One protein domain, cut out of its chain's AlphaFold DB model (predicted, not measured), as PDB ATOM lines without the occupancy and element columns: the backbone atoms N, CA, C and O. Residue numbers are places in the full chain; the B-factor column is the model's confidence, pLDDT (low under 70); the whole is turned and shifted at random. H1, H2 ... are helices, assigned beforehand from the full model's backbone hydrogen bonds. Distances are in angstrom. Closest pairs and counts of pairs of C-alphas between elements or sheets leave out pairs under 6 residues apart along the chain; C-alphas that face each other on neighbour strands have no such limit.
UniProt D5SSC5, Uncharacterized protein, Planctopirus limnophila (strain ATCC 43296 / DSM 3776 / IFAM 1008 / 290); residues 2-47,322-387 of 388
ATOM      1  N   TYR A   2     159.636 210.327 201.849       73.88
ATOM      2  CA  TYR A   2     160.060 208.948 202.167       73.88
ATOM      3  C   TYR A   2     160.079 208.619 203.676       73.88
ATOM      4  O   TYR A   2     159.425 207.676 204.101       73.88
ATOM      5  N   LEU A   3     160.746 209.439 204.504       67.25
ATOM      6  CA  LEU A   3     160.825 209.216 205.958       67.25
ATOM      7  C   LEU A   3     159.454 209.243 206.655       67.25
ATOM      8  O   LEU A   3     159.223 208.468 207.572       67.25
ATOM      9  N   GLY A   4     158.537 210.097 206.192       69.25
ATOM     10  CA  GLY A   4     157.175 210.153 206.720       69.25
ATOM     11  C   GLY A   4     156.369 208.916 206.329       69.25
ATOM     12  O   GLY A   4     155.770 208.276 207.177       69.25
ATOM     13  N   LEU A   5     156.418 208.503 205.065       71.81
ATOM     14  CA  LEU A   5     155.721 207.292 204.623       71.81
ATOM     15  C   LEU A   5     156.262 206.036 205.320       71.81
ATOM     16  O   LEU A   5     155.481 205.208 205.762       71.81
ATOM     17  N   LYS A   6     157.581 205.939 205.517       73.31
ATOM     18  CA  LYS A   6     158.214 204.827 206.240       73.31
ATOM     19  C   LYS A   6     157.798 204.745 207.714       73.31
ATOM     20  O   LYS A   6     157.738 203.655 208.265       73.31
ATOM     21  N   GLN A   7     157.541 205.884 208.354       76.69
ATOM     22  CA  GLN A   7     157.222 205.955 209.782       76.69
ATOM     23  C   GLN A   7     155.722 205.802 210.079       76.69
ATOM     24  O   GLN A   7     155.364 205.390 211.178       76.69
ATOM     25  N   TRP A   8     154.857 206.137 209.116       74.50
ATOM     26  CA  TRP A   8     153.405 206.219 209.312       74.50
ATOM     27  C   TRP A   8     152.603 205.181 208.514       74.50
ATOM     28  O   TRP A   8     151.376 205.166 208.622       74.50
ATOM     29  N   LEU A   9     153.253 204.310 207.730       73.81
ATOM     30  CA  LEU A   9     152.574 203.187 207.079       73.81
ATOM     31  C   LEU A   9     152.105 202.181 208.152       73.81
ATOM     32  O   LEU A   9     152.937 201.689 208.918       73.81
ATOM     33  N   PRO A  10     150.800 201.859 208.241       74.88
ATOM     34  CA  PRO A  10     150.305 200.888 209.210       74.88
ATOM     35  C   PRO A  10     150.906 199.504 208.958       74.88
ATOM     36  O   PRO A  10     150.910 199.027 207.828       74.88
ATOM     37  N   SER A  11     151.318 198.804 210.016       67.75
ATOM     38  CA  SER A  11     151.860 197.436 209.928       67.75
ATOM     39  C   SER A  11     150.866 196.398 209.385       67.75
ATOM     40  O   SER A  11     151.261 195.289 209.046       67.75
ATOM     41  N   ASN A  12     149.577 196.748 209.332       72.69
ATOM     42  CA  ASN A  12     148.474 195.854 208.972       72.69
ATOM     43  C   ASN A  12     147.835 196.229 207.624       72.69
ATOM     44  O   ASN A  12     146.723 195.789 207.335       72.69
ATOM     45  N   VAL A  13     148.485 197.088 206.834       75.56
ATOM     46  CA  VAL A  13     147.962 197.521 205.535       75.56
ATOM     47  C   VAL A  13     147.905 196.339 204.569       75.56
ATOM     48  O   VAL A  13     148.834 195.527 204.492       75.56
ATOM     49  N   THR A  14     146.796 196.215 203.840       79.00
ATOM     50  CA  THR A  14     146.631 195.101 202.909       79.00
ATOM     51  C   THR A  14     147.325 195.399 201.581       79.00
ATOM     52  O   THR A  14     147.485 196.549 201.176       79.00
ATOM     53  N   ALA A  15     147.722 194.347 200.859       74.69
ATOM     54  CA  ALA A  15     148.300 194.501 199.524       74.69
ATOM     55  C   ALA A  15     147.326 195.169 198.532       74.69
ATOM     56  O   ALA A  15     147.778 195.848 197.615       74.69
ATOM     57  N   ALA A  16     146.014 194.993 198.738       79.81
ATOM     58  CA  ALA A  16     144.969 195.623 197.937       79.81
ATOM     59  C   ALA A  16     144.935 197.145 198.154       79.81
ATOM     60  O   ALA A  16     144.940 197.892 197.182       79.81
ATOM     61  N   ASP A  17     145.035 197.611 199.405       81.94
ATOM     62  CA  ASP A  17     145.044 199.050 199.714       81.94
ATOM     63  C   ASP A  17     146.275 199.765 199.120       81.94
ATOM     64  O   ASP A  17     146.188 200.898 198.632       81.94
ATOM     65  N   LEU A  18     147.438 199.099 199.135       81.50
ATOM     66  CA  LEU A  18     148.662 199.596 198.493       81.50
ATOM     67  C   LEU A  18     148.510 199.674 196.968       81.50
ATOM     68  O   LEU A  18     148.975 200.626 196.338       81.50
ATOM     69  N   GLU A  19     147.867 198.668 196.377       83.81
ATOM     70  CA  GLU A  19     147.623 198.595 194.940       83.81
ATOM     71  C   GLU A  19     146.673 199.695 194.474       83.81
ATOM     72  O   GLU A  19     147.026 200.431 193.550       83.81
ATOM     73  N   ASP A  20     145.540 199.873 195.150       86.25
ATOM     74  CA  ASP A  20     144.573 200.928 194.839       86.25
ATOM     75  C   ASP A  20     145.223 202.318 194.942       86.25
ATOM     76  O   ASP A  20     145.044 203.172 194.069       86.25
ATOM     77  N   SER A  21     146.066 202.523 195.961       85.62
ATOM     78  CA  SER A  21     146.791 203.783 196.172       85.62
ATOM     79  C   SER A  21     147.796 204.084 195.054       85.62
ATOM     80  O   SER A  21     147.862 205.217 194.568       85.62
ATOM     81  N   ILE A  22     148.581 203.090 194.620       85.94
ATOM     82  CA  ILE A  22     149.534 203.268 193.514       85.94
ATOM     83  C   ILE A  22     148.822 203.419 192.172       85.94
ATOM     84  O   ILE A  22     149.246 204.243 191.361       85.94
ATOM     85  N   GLN A  23     147.745 202.668 191.929       86.75
ATOM     86  CA  GLN A  23     146.966 202.796 190.699       86.75
ATOM     87  C   GLN A  23     146.349 204.191 190.586       86.75
ATOM     88  O   GLN A  23     146.495 204.840 189.548       86.75
ATOM     89  N   PHE A  24     145.737 204.689 191.664       87.25
ATOM     90  CA  PHE A  24     145.192 206.042 191.707       87.25
ATOM     91  C   PHE A  24     146.280 207.099 191.471       87.25
ATOM     92  O   PHE A  24     146.128 207.972 190.614       87.25
ATOM     93  N   LEU A  25     147.417 206.996 192.168       86.81
ATOM     94  CA  LEU A  25     148.523 207.942 192.004       86.81
ATOM     95  C   LEU A  25     149.111 207.905 190.586       86.81
ATOM     96  O   LEU A  25     149.400 208.955 190.012       86.81
ATOM     97  N   GLY A  26     149.242 206.715 189.996       86.25
ATOM     98  CA  GLY A  26     149.678 206.531 188.615       86.25
ATOM     99  C   GLY A  26     148.722 207.173 187.607       86.25
ATOM    100  O   GLY A  26     149.180 207.851 186.688       86.25
ATOM    101  N   GLN A  27     147.406 207.035 187.804       89.06
ATOM    102  CA  GLN A  27     146.387 207.680 186.966       89.06
ATOM    103  C   GLN A  27     146.451 209.209 187.061       89.06
ATOM    104  O   GLN A  27     146.452 209.894 186.035       89.06
ATOM    105  N   VAL A  28     146.550 209.751 188.279       88.31
ATOM    106  CA  VAL A  28     146.659 211.199 188.504       88.31
ATOM    107  C   VAL A  28     147.946 211.748 187.885       88.31
ATOM    108  O   VAL A  28     147.903 212.747 187.166       88.31
ATOM    109  N   LEU A  29     149.082 211.079 188.100       87.00
ATOM    110  CA  LEU A  29     150.368 211.483 187.530       87.00
ATOM    111  C   LEU A  29     150.345 211.433 185.996       87.00
ATOM    112  O   LEU A  29     150.804 212.376 185.354       87.00
ATOM    113  N   ALA A  30     149.769 210.381 185.403       88.62
ATOM    114  CA  ALA A  30     149.618 210.256 183.954       88.62
ATOM    115  C   ALA A  30     148.767 211.389 183.362       88.62
ATOM    116  O   ALA A  30     149.139 211.965 182.338       88.62
ATOM    117  N   LEU A  31     147.664 211.754 184.025       89.06
ATOM    118  CA  LEU A  31     146.812 212.867 183.604       89.06
ATOM    119  C   LEU A  31     147.555 214.209 183.683       89.06
ATOM    120  O   LEU A  31     147.537 214.977 182.721       89.06
ATOM    121  N   VAL A  32     148.256 214.473 184.791       85.81
ATOM    122  CA  VAL A  32     149.048 215.701 184.978       85.81
ATOM    123  C   VAL A  32     150.154 215.808 183.925       85.81
ATOM    124  O   VAL A  32     150.274 216.839 183.262       85.81
ATOM    125  N   VAL A  33     150.926 214.738 183.717       86.31
ATOM    126  CA  VAL A  33     151.988 214.678 182.701       86.31
ATOM    127  C   VAL A  33     151.410 214.879 181.303       86.31
ATOM    128  O   VAL A  33     151.957 215.665 180.536       86.31
ATOM    129  N   GLY A  34     150.288 214.228 180.980       85.62
ATOM    130  CA  GLY A  34     149.621 214.355 179.683       85.62
ATOM    131  C   GLY A  34     149.190 215.790 179.382       85.62
ATOM    132  O   GLY A  34     149.529 216.330 178.328       85.62
ATOM    133  N   VAL A  35     148.514 216.449 180.329       85.75
ATOM    134  CA  VAL A  35     148.088 217.853 180.187       85.75
ATOM    135  C   VAL A  35     149.292 218.783 180.024       85.75
ATOM    136  O   VAL A  35     149.293 219.643 179.140       85.75
ATOM    137  N   LEU A  36     150.339 218.607 180.837       85.38
ATOM    138  CA  LEU A  36     151.543 219.438 180.771       85.38
ATOM    139  C   LEU A  36     152.336 219.221 179.481       85.38
ATOM    140  O   LEU A  36     152.860 220.183 178.918       85.38
ATOM    141  N   LEU A  37     152.406 217.985 178.986       84.81
ATOM    142  CA  LEU A  37     153.088 217.641 177.743       84.81
ATOM    143  C   LEU A  37     152.352 218.219 176.534       84.81
ATOM    144  O   LEU A  37     152.997 218.839 175.688       84.81
ATOM    145  N   ILE A  38     151.018 218.131 176.491       83.88
ATOM    146  CA  ILE A  38     150.205 218.806 175.466       83.88
ATOM    147  C   ILE A  38     150.410 220.324 175.549       83.88
ATOM    148  O   ILE A  38     150.737 220.950 174.544       83.88
ATOM    149  N   GLY A  39     150.295 220.919 176.742       77.81
ATOM    150  CA  GLY A  39     150.458 222.364 176.935       77.81
ATOM    151  C   GLY A  39     151.847 222.879 176.542       77.81
ATOM    152  O   GLY A  39     151.964 223.924 175.896       77.81
ATOM    153  N   THR A  40     152.899 222.126 176.869       81.31
ATOM    154  CA  THR A  40     154.283 222.442 176.488       81.31
ATOM    155  C   THR A  40     154.484 222.286 174.987       81.31
ATOM    156  O   THR A  40     155.092 223.155 174.371       81.31
ATOM    157  N   THR A  41     153.932 221.229 174.386       80.19
ATOM    158  CA  THR A  41     154.020 220.995 172.939       80.19
ATOM    159  C   THR A  41     153.332 222.119 172.177       80.19
ATOM    160  O   THR A  41     153.985 222.748 171.359       80.19
ATOM    161  N   VAL A  42     152.081 222.456 172.516       76.19
ATOM    162  CA  VAL A  42     151.334 223.567 171.896       76.19
ATOM    163  C   VAL A  42     152.085 224.892 172.042       76.19
ATOM    164  O   VAL A  42     152.189 225.658 171.083       76.19
ATOM    165  N   SER A  43     152.650 225.154 173.225       73.12
ATOM    166  CA  SER A  43     153.444 226.362 173.464       73.12
ATOM    167  C   SER A  43     154.696 226.392 172.583       73.12
ATOM    168  O   SER A  43     154.940 227.390 171.916       73.12
ATOM    169  N   LEU A  44     155.468 225.305 172.515       73.50
ATOM    170  CA  LEU A  44     156.690 225.251 171.708       73.50
ATOM    171  C   LEU A  44     156.407 225.271 170.199       73.50
ATOM    172  O   LEU A  44     157.138 225.931 169.469       73.50
ATOM    173  N   THR A  45     155.340 224.618 169.731       68.69
ATOM    174  CA  THR A  45     154.941 224.637 168.312       68.69
ATOM    175  C   THR A  45     154.404 225.991 167.867       68.69
ATOM    176  O   THR A  45     154.428 226.288 166.680       68.69
ATOM    177  N   SER A  46     153.919 226.822 168.797       64.62
ATOM    178  CA  SER A  46     153.469 228.182 168.476       64.62
ATOM    179  C   SER A  46     154.620 229.144 168.159       64.62
ATOM    180  O   SER A  46     154.381 230.229 167.632       64.62
ATOM    181  N   TYR A  47     155.864 228.760 168.465       68.25
ATOM    182  CA  TYR A  47     157.039 229.551 168.130       68.25
ATOM    183  C   TYR A  47     157.586 229.166 166.752       68.25
ATOM    184  O   TYR A  47     158.458 228.307 166.638       68.25
ATOM    185  N   LYS A 322     161.200 225.421 177.957       83.94
ATOM    186  CA  LYS A 322     161.927 224.180 177.657       83.94
ATOM    187  C   LYS A 322     162.833 223.735 178.811       83.94
ATOM    188  O   LYS A 322     162.930 222.542 179.070       83.94
ATOM    189  N   SER A 323     163.506 224.653 179.504       86.50
ATOM    190  CA  SER A 323     164.372 224.279 180.629       86.50
ATOM    191  C   SER A 323     163.570 223.846 181.856       86.50
ATOM    192  O   SER A 323     163.976 222.914 182.544       86.50
ATOM    193  N   TRP A 324     162.414 224.464 182.114       85.06
ATOM    194  CA  TRP A 324     161.534 224.089 183.221       85.06
ATOM    195  C   TRP A 324     160.717 222.823 182.944       85.06
ATOM    196  O   TRP A 324     160.348 222.127 183.893       85.06
ATOM    197  N   SER A 325     160.457 222.486 181.678       84.94
ATOM    198  CA  SER A 325     159.742 221.254 181.332       84.94
ATOM    199  C   SER A 325     160.567 219.992 181.605       84.94
ATOM    200  O   SER A 325     159.989 218.941 181.868       84.94
ATOM    201  N   ILE A 326     161.902 220.076 181.621       83.94
ATOM    202  CA  ILE A 326     162.778 218.939 181.956       83.94
ATOM    203  C   ILE A 326     162.511 218.423 183.385       83.94
ATOM    204  O   ILE A 326     162.149 217.254 183.519       83.94
ATOM    205  N   PRO A 327     162.617 219.236 184.456       82.25
ATOM    206  CA  PRO A 327     162.249 218.786 185.796       82.25
ATOM    207  C   PRO A 327     160.734 218.580 185.950       82.25
ATOM    208  O   PRO A 327     160.324 217.630 186.603       82.25
ATOM    209  N   GLY A 328     159.895 219.414 185.322       79.94
ATOM    210  CA  GLY A 328     158.441 219.366 185.519       79.94
ATOM    211  C   GLY A 328     157.715 218.206 184.828       79.94
ATOM    212  O   GLY A 328     156.741 217.690 185.369       79.94
ATOM    213  N   ILE A 329     158.155 217.803 183.635       86.69
ATOM    214  CA  ILE A 329     157.552 216.726 182.828       86.69
ATOM    215  C   ILE A 329     158.503 215.537 182.741       86.69
ATOM    216  O   ILE A 329     158.067 214.401 182.899       86.69
ATOM    217  N   GLY A 330     159.796 215.778 182.505       85.75
ATOM    218  CA  GLY A 330     160.784 214.714 182.312       85.75
ATOM    219  C   GLY A 330     160.940 213.813 183.538       85.75
ATOM    220  O   GLY A 330     160.858 212.593 183.407       85.75
ATOM    221  N   VAL A 331     161.080 214.391 184.736       86.50
ATOM    222  CA  VAL A 331     161.154 213.612 185.991       86.50
ATOM    223  C   VAL A 331     159.856 212.844 186.229       86.50
ATOM    224  O   VAL A 331     159.891 211.656 186.537       86.50
ATOM    225  N   SER A 332     158.706 213.483 186.015       87.88
ATOM    226  CA  SER A 332     157.394 212.853 186.180       87.88
ATOM    227  C   SER A 332     157.154 211.704 185.203       87.88
ATOM    228  O   SER A 332     156.574 210.694 185.591       87.88
ATOM    229  N   LEU A 333     157.662 211.800 183.972       88.75
ATOM    230  CA  LEU A 333     157.633 210.714 182.994       88.75
ATOM    231  C   LEU A 333     158.511 209.532 183.439       88.75
ATOM    232  O   LEU A 333     158.073 208.387 183.363       88.75
ATOM    233  N   ILE A 334     159.722 209.798 183.947       90.88
ATOM    234  CA  ILE A 334     160.620 208.758 184.482       90.88
ATOM    235  C   ILE A 334     159.966 208.043 185.668       90.88
ATOM    236  O   ILE A 334     159.980 206.815 185.734       90.88
ATOM    237  N   VAL A 335     159.361 208.794 186.591       90.62
ATOM    238  CA  VAL A 335     158.678 208.221 187.758       90.62
ATOM    239  C   VAL A 335     157.427 207.442 187.348       90.62
ATOM    240  O   VAL A 335     157.187 206.366 187.889       90.62
ATOM    241  N   LEU A 336     156.671 207.919 186.355       89.19
ATOM    242  CA  LEU A 336     155.528 207.191 185.804       89.19
ATOM    243  C   LEU A 336     155.960 205.857 185.175       89.19
ATOM    244  O   LEU A 336     155.322 204.836 185.421       89.19
ATOM    245  N   LEU A 337     157.069 205.833 184.428       88.88
ATOM    246  CA  LEU A 337     157.660 204.590 183.918       88.88
ATOM    247  C   LEU A 337     158.115 203.671 185.062       88.88
ATOM    248  O   LEU A 337     157.873 202.467 185.021       88.88
ATOM    249  N   GLY A 338     158.710 204.240 186.115       88.50
ATOM    250  CA  GLY A 338     159.073 203.518 187.334       88.50
ATOM    251  C   GLY A 338     157.871 202.884 188.041       88.50
ATOM    252  O   GLY A 338     157.966 201.745 188.487       88.50
ATOM    253  N   LEU A 339     156.724 203.566 188.092       87.81
ATOM    254  CA  LEU A 339     155.472 203.009 188.614       87.81
ATOM    255  C   LEU A 339     154.932 201.889 187.717       87.81
ATOM    256  O   LEU A 339     154.606 200.815 188.215       87.81
ATOM    257  N   LEU A 340     154.876 202.117 186.401       86.50
ATOM    258  CA  LEU A 340     154.317 201.167 185.433       86.50
ATOM    259  C   LEU A 340     155.127 199.872 185.328       86.50
ATOM    260  O   LEU A 340     154.545 198.803 185.176       86.50
ATOM    261  N   CYS A 341     156.454 199.954 185.405       87.06
ATOM    262  CA  CYS A 341     157.331 198.789 185.287       87.06
ATOM    263  C   CYS A 341     157.738 198.218 186.651       87.06
ATOM    264  O   CYS A 341     157.841 197.002 186.809       87.06
ATOM    265  N   GLY A 342     157.966 199.081 187.643       84.88
ATOM    266  CA  GLY A 342     158.482 198.697 188.955       84.88
ATOM    267  C   GLY A 342     157.418 198.131 189.891       84.88
ATOM    268  O   GLY A 342     157.696 197.160 190.591       84.88
ATOM    269  N   TRP A 343     156.194 198.672 189.887       87.06
ATOM    270  CA  TRP A 343     155.137 198.171 190.774       87.06
ATOM    271  C   TRP A 343     154.693 196.736 190.446       87.06
ATOM    272  O   TRP A 343     154.638 195.926 191.371       87.06
ATOM    273  N   PRO A 344     154.460 196.348 189.173       85.69
ATOM    274  CA  PRO A 344     154.134 194.959 188.842       85.69
ATOM    275  C   PRO A 344     155.239 193.973 189.230       85.69
ATOM    276  O   PRO A 344     154.948 192.874 189.698       85.69
ATOM    277  N   TYR A 345     156.505 194.378 189.088       84.00
ATOM    278  CA  TYR A 345     157.648 193.569 189.506       84.00
ATOM    279  C   TYR A 345     157.690 193.385 191.029       84.00
ATOM    280  O   TYR A 345     157.765 192.255 191.505       84.00
ATOM    281  N   LEU A 346     157.562 194.470 191.801       82.88
ATOM    282  CA  LEU A 346     157.529 194.422 193.270       82.88
ATOM    283  C   LEU A 346     156.325 193.635 193.803       82.88
ATOM    284  O   LEU A 346     156.439 192.940 194.808       82.88
ATOM    285  N   LYS A 347     155.182 193.705 193.116       78.38
ATOM    286  CA  LYS A 347     153.991 192.916 193.445       78.38
ATOM    287  C   LYS A 347     154.227 191.415 193.264       78.38
ATOM    288  O   LYS A 347     153.702 190.627 194.045       78.38
ATOM    289  N   TRP A 348     154.963 191.024 192.224       76.06
ATOM    290  CA  TRP A 348     155.113 189.622 191.831       76.06
ATOM    291  C   TRP A 348     156.332 188.928 192.452       76.06
ATOM    292  O   TRP A 348     156.272 187.732 192.720       76.06
ATOM    293  N   ALA A 349     157.426 189.659 192.680       70.75
ATOM    294  CA  ALA A 349     158.730 189.074 192.994       70.75
ATOM    295  C   ALA A 349     159.234 189.319 194.427       70.75
ATOM    296  O   ALA A 349     160.263 188.754 194.791       70.75
ATOM    297  N   ALA A 350     158.575 190.170 195.224       73.06
ATOM    298  CA  ALA A 350     159.118 190.645 196.497       73.06
ATOM    299  C   ALA A 350     158.337 190.146 197.725       73.06
ATOM    300  O   ALA A 350     157.104 190.135 197.736       73.06
ATOM    301  N   ASP A 351     159.069 189.810 198.791       78.00
ATOM    302  CA  ASP A 351     158.498 189.520 200.107       78.00
ATOM    303  C   ASP A 351     157.817 190.764 200.705       78.00
ATOM    304  O   ASP A 351     158.153 191.901 200.364       78.00
ATOM    305  N   HIS A 352     156.894 190.554 201.653       73.94
ATOM    306  CA  HIS A 352     156.147 191.617 202.347       73.94
ATOM    307  C   HIS A 352     156.981 192.869 202.715       73.94
ATOM    308  O   HIS A 352     156.617 193.955 202.268       73.94
ATOM    309  N   PRO A 353     158.116 192.766 203.439       77.56
ATOM    310  CA  PRO A 353     158.895 193.949 203.828       77.56
ATOM    311  C   PRO A 353     159.517 194.692 202.636       77.56
ATOM    312  O   PRO A 353     159.587 195.920 202.632       77.56
ATOM    313  N   THR A 354     159.945 193.969 201.600       79.62
ATOM    314  CA  THR A 354     160.537 194.554 200.389       79.62
ATOM    315  C   THR A 354     159.476 195.215 199.511       79.62
ATOM    316  O   THR A 354     159.735 196.255 198.903       79.62
ATOM    317  N   ARG A 355     158.261 194.656 199.476       80.69
ATOM    318  CA  ARG A 355     157.107 195.259 198.799       80.69
ATOM    319  C   ARG A 355     156.683 196.564 199.471       80.69
ATOM    320  O   ARG A 355     156.435 197.541 198.767       80.69
ATOM    321  N   ASP A 356     156.646 196.599 200.800       80.12
ATOM    322  CA  ASP A 356     156.273 197.796 201.560       80.12
ATOM    323  C   ASP A 356     157.328 198.906 201.401       80.12
ATOM    324  O   ASP A 356     156.990 200.069 201.176       80.12
ATOM    325  N   GLU A 357     158.621 198.560 201.412       81.44
ATOM    326  CA  GLU A 357     159.691 199.524 201.127       81.44
ATOM    327  C   GLU A 357     159.647 200.029 199.675       81.44
ATOM    328  O   GLU A 357     159.767 201.234 199.431       81.44
ATOM    329  N   GLY A 358     159.400 199.138 198.712       83.12
ATOM    330  CA  GLY A 358     159.212 199.495 197.307       83.12
ATOM    331  C   GLY A 358     158.009 200.417 197.080       83.12
ATOM    332  O   GLY A 358     158.123 201.398 196.341       83.12
ATOM    333  N   PHE A 359     156.891 200.168 197.774       85.69
ATOM    334  CA  PHE A 359     155.731 201.063 197.797       85.69
ATOM    335  C   PHE A 359     156.126 202.453 198.300       85.69
ATOM    336  O   PHE A 359     155.878 203.446 197.621       85.69
ATOM    337  N   VAL A 360     156.798 202.539 199.453       86.12
ATOM    338  CA  VAL A 360     157.199 203.819 200.054       86.12
ATOM    339  C   VAL A 360     158.114 204.625 199.122       86.12
ATOM    340  O   VAL A 360     157.951 205.844 199.016       86.12
ATOM    341  N   ILE A 361     159.048 203.970 198.423       87.44
ATOM    342  CA  ILE A 361     159.950 204.619 197.457       87.44
ATOM    343  C   ILE A 361     159.165 205.168 196.263       87.44
ATOM    344  O   ILE A 361     159.276 206.356 195.949       87.44
ATOM    345  N   LEU A 362     158.365 204.320 195.611       88.38
ATOM    346  CA  LEU A 362     157.612 204.690 194.413       88.38
ATOM    347  C   LEU A 362     156.562 205.765 194.708       88.38
ATOM    348  O   LEU A 362     156.444 206.740 193.967       88.38
ATOM    349  N   TYR A 363     155.852 205.630 195.826       87.69
ATOM    350  CA  TYR A 363     154.826 206.573 196.256       87.69
ATOM    351  C   TYR A 363     155.434 207.935 196.628       87.69
ATOM    352  O   TYR A 363     154.940 208.978 196.199       87.69
ATOM    353  N   ALA A 364     156.563 207.953 197.350       87.69
ATOM    354  CA  ALA A 364     157.277 209.194 197.650       87.69
ATOM    355  C   ALA A 364     157.797 209.886 196.381       87.69
ATOM    356  O   ALA A 364     157.648 211.102 196.250       87.69
ATOM    357  N   ALA A 365     158.386 209.126 195.453       88.81
ATOM    358  CA  ALA A 365     158.898 209.658 194.192       88.81
ATOM    359  C   ALA A 365     157.779 210.265 193.336       88.81
ATOM    360  O   ALA A 365     157.950 211.343 192.770       88.81
ATOM    361  N   ALA A 366     156.621 209.607 193.281       87.75
ATOM    362  CA  ALA A 366     155.469 210.061 192.513       87.75
ATOM    363  C   ALA A 366     154.854 211.347 193.070       87.75
ATOM    364  O   ALA A 366     154.556 212.256 192.295       87.75
ATOM    365  N   ILE A 367     154.761 211.501 194.394       88.56
ATOM    366  CA  ILE A 367     154.312 212.781 194.953       88.56
ATOM    367  C   ILE A 367     155.358 213.885 194.738       88.56
ATOM    368  O   ILE A 367     154.997 215.005 194.380       88.56
ATOM    369  N   SER A 368     156.655 213.591 194.887       89.06
ATOM    370  CA  SER A 368     157.712 214.562 194.570       89.06
ATOM    371  C   SER A 368     157.661 215.014 193.107       89.06
ATOM    372  O   SER A 368     157.764 216.210 192.837       89.06
ATOM    373  N   ALA A 369     157.411 214.094 192.175       88.19
ATOM    374  CA  ALA A 369     157.191 214.406 190.767       88.19
ATOM    375  C   ALA A 369     155.959 215.306 190.554       88.19
ATOM    376  O   ALA A 369     156.038 216.298 189.832       88.19
ATOM    377  N   MET A 370     154.842 215.038 191.239       87.25
ATOM    378  CA  MET A 370     153.664 215.916 191.195       87.25
ATOM    379  C   MET A 370     153.956 217.326 191.725       87.25
ATOM    380  O   MET A 370     153.447 218.307 191.173       87.25
ATOM    381  N   CYS A 371     154.778 217.454 192.773       88.69
ATOM    382  CA  CYS A 371     155.214 218.756 193.275       88.69
ATOM    383  C   CYS A 371     156.027 219.518 192.218       88.69
ATOM    384  O   CYS A 371     155.720 220.679 191.953       88.69
ATOM    385  N   GLU A 372     156.994 218.870 191.563       87.94
ATOM    386  CA  GLU A 372     157.785 219.483 190.482       87.94
ATOM    387  C   GLU A 372     156.917 219.876 189.276       87.94
ATOM    388  O   GLU A 372     157.029 220.989 188.755       87.94
ATOM    389  N   SER A 373     155.971 219.019 188.878       87.38
ATOM    390  CA  SER A 373     154.972 219.332 187.847       87.38
ATOM    391  C   SER A 373     154.099 220.537 188.223       87.38
ATOM    392  O   SER A 373     153.799 221.376 187.372       87.38
ATOM    393  N   SER A 374     153.724 220.668 189.499       86.81
ATOM    394  CA  SER A 374     152.946 221.809 190.001       86.81
ATOM    395  C   SER A 374     153.770 223.098 190.009       86.81
ATOM    396  O   SER A 374     153.276 224.146 189.594       86.81
ATOM    397  N   ILE A 375     155.042 223.031 190.415       87.19
ATOM    398  CA  ILE A 375     155.978 224.165 190.348       87.19
ATOM    399  C   ILE A 375     156.151 224.612 188.894       87.19
ATOM    400  O   ILE A 375     156.104 225.810 188.611       87.19
ATOM    401  N   PHE A 376     156.310 223.667 187.963       86.94
ATOM    402  CA  PHE A 376     156.379 223.968 186.536       86.94
ATOM    403  C   PHE A 376     155.102 224.644 186.026       86.94
ATOM    404  O   PHE A 376     155.197 225.672 185.359       86.94
ATOM    405  N   LEU A 377     153.920 224.132 186.385       83.88
ATOM    406  CA  LEU A 377     152.643 224.739 186.009       83.88
ATOM    407  C   LEU A 377     152.524 226.177 186.530       83.88
ATOM    408  O   LEU A 377     152.159 227.077 185.775       83.88
ATOM    409  N   VAL A 378     152.877 226.409 187.798       85.19
ATOM    410  CA  VAL A 378     152.890 227.754 188.391       85.19
ATOM    411  C   VAL A 378     153.853 228.661 187.631       85.19
ATOM    412  O   VAL A 378     153.471 229.775 187.279       85.19
ATOM    413  N   ARG A 379     155.069 228.192 187.323       82.19
ATOM    414  CA  ARG A 379     156.048 228.961 186.537       82.19
ATOM    415  C   ARG A 379     155.510 229.310 185.156       82.19
ATOM    416  O   ARG A 379     155.592 230.473 184.783       82.19
ATOM    417  N   LEU A 380     154.905 228.352 184.456       78.81
ATOM    418  CA  LEU A 380     154.338 228.532 183.118       78.81
ATOM    419  C   LEU A 380     153.162 229.525 183.106       78.81
ATOM    420  O   LEU A 380     153.066 230.367 182.212       78.81
ATOM    421  N   LEU A 381     152.285 229.472 184.114       79.44
ATOM    422  CA  LEU A 381     151.168 230.413 184.265       79.44
ATOM    423  C   LEU A 381     151.647 231.814 184.673       79.44
ATOM    424  O   LEU A 381     151.146 232.818 184.162       79.44
ATOM    425  N   TRP A 382     152.632 231.896 185.569       75.75
ATOM    426  CA  TRP A 382     153.176 233.160 186.059       75.75
ATOM    427  C   TRP A 382     154.005 233.884 184.995       75.75
ATOM    428  O   TRP A 382     153.853 235.093 184.819       75.75
ATOM    429  N   SER A 383     154.815 233.154 184.224       66.12
ATOM    430  CA  SER A 383     155.571 233.713 183.099       66.12
ATOM    431  C   SER A 383     154.656 234.269 182.009       66.12
ATOM    432  O   SER A 383     155.006 235.252 181.368       66.12
ATOM    433  N   ARG A 384     153.456 233.696 181.839       61.00
ATOM    434  CA  ARG A 384     152.419 234.234 180.943       61.00
ATOM    435  C   ARG A 384     151.799 235.527 181.475       61.00
ATOM    436  O   ARG A 384     151.475 236.414 180.697       61.00
ATOM    437  N   ARG A 385     151.635 235.639 182.798       55.25
ATOM    438  CA  ARG A 385     151.058 236.825 183.457       55.25
ATOM    439  C   ARG A 385     152.016 238.017 183.477       55.25
ATOM    440  O   ARG A 385     151.560 239.152 183.482       55.25
ATOM    441  N   LEU A 386     153.321 237.751 183.472       49.47
ATOM    442  CA  LEU A 386     154.379 238.753 183.326       49.47
ATOM    443  C   LEU A 386     154.702 239.091 181.853       49.47
ATOM    444  O   LEU A 386     155.687 239.781 181.608       49.47
ATOM    445  N   GLY A 387     153.924 238.591 180.883       40.28
ATOM    446  CA  GLY A 387     154.278 238.608 179.460       40.28
ATOM    447  C   GLY A 387     153.236 239.233 178.530       40.28
ATOM    448  O   GLY A 387     152.728 238.530 177.660       40.28
TER     449      GLY A 387
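AT A GLANCE: This is residues 2 to 47 and 322 to 387 of the 388 residues of an uncharacterized protein of Planctopirus limnophila (strain ATCC 43296 / DSM 3776 / IFAM 1008 / 290) (UniProt D5SSC5). Three long helices, H2, H3 and H4, lie side by side as an up-and-down bundle, each running against the one before it in the chain, and together make a rod. The short helix H1 packs slantwise on residues 357 to 364 of H4, and residues 381 to 387 stick out at one end. The printed part has 112 residues with four named helices, H1, H2, H3 and H4 in chain order, and no named strand: all helix. It is only just loose, close to compact, with a radius of gyration of the C-alphas of 16.3 A and spans of 52 by 24 by 19 A.

HOW THE PARTS SIT: H1, residues 2 to 8, touches H4, residues 352 to 385, at a steep tilt of 57 degrees, opposite ways; their closest C-alphas, of Tyr 2 and Ala 364, are 5.3 A apart. H1 is apart from H2, residues 15 to 45, and from H3, residues 322 to 349. H2 touches H3 at a shallow tilt of 26 degrees, opposite ways, closest at C-alphas Val 33 and Ile 329, 5.9 A. H2 touches H4 at 27 degrees, shallow, the same way, closest at C-alphas Leu 29 and Met 370, 6.6 A. H3 and H4 form a helical hairpin at a shallow tilt of 19 degrees, with C-alphas Gly 328 and Ser 373 closest at 4.2 A. H4 is the hub, touching the three other helices. Every O i to N i+4 pair is within hydrogen-bond range in H1, H2 and H4, and 18 of 24 in H3.

IN THESE COORDINATES: H1 begins at C-alpha 2 (160.060, 208.948, 202.167) and is 10.1 A long. H2 measures 43.9 A. H3, 38.4 A, has a kink of 27 degrees near residue 342. H4, 49.3 A, ends at C-alpha 385 (151.058, 236.825, 183.457).

THE WHOLE: The C-alphas farthest apart, of Asn 12 and Tyr 47, are 53.6 A apart. Residues 48 to 321 are not printed; C-alphas 47 and 322 are 12.0 A apart across the cut. Of the links printed whole, H3 to H4 is tight and H1 to H2 short. Confidence is under 70 at residues 3 to 4, 11, 45 to 47 and 383 to 387.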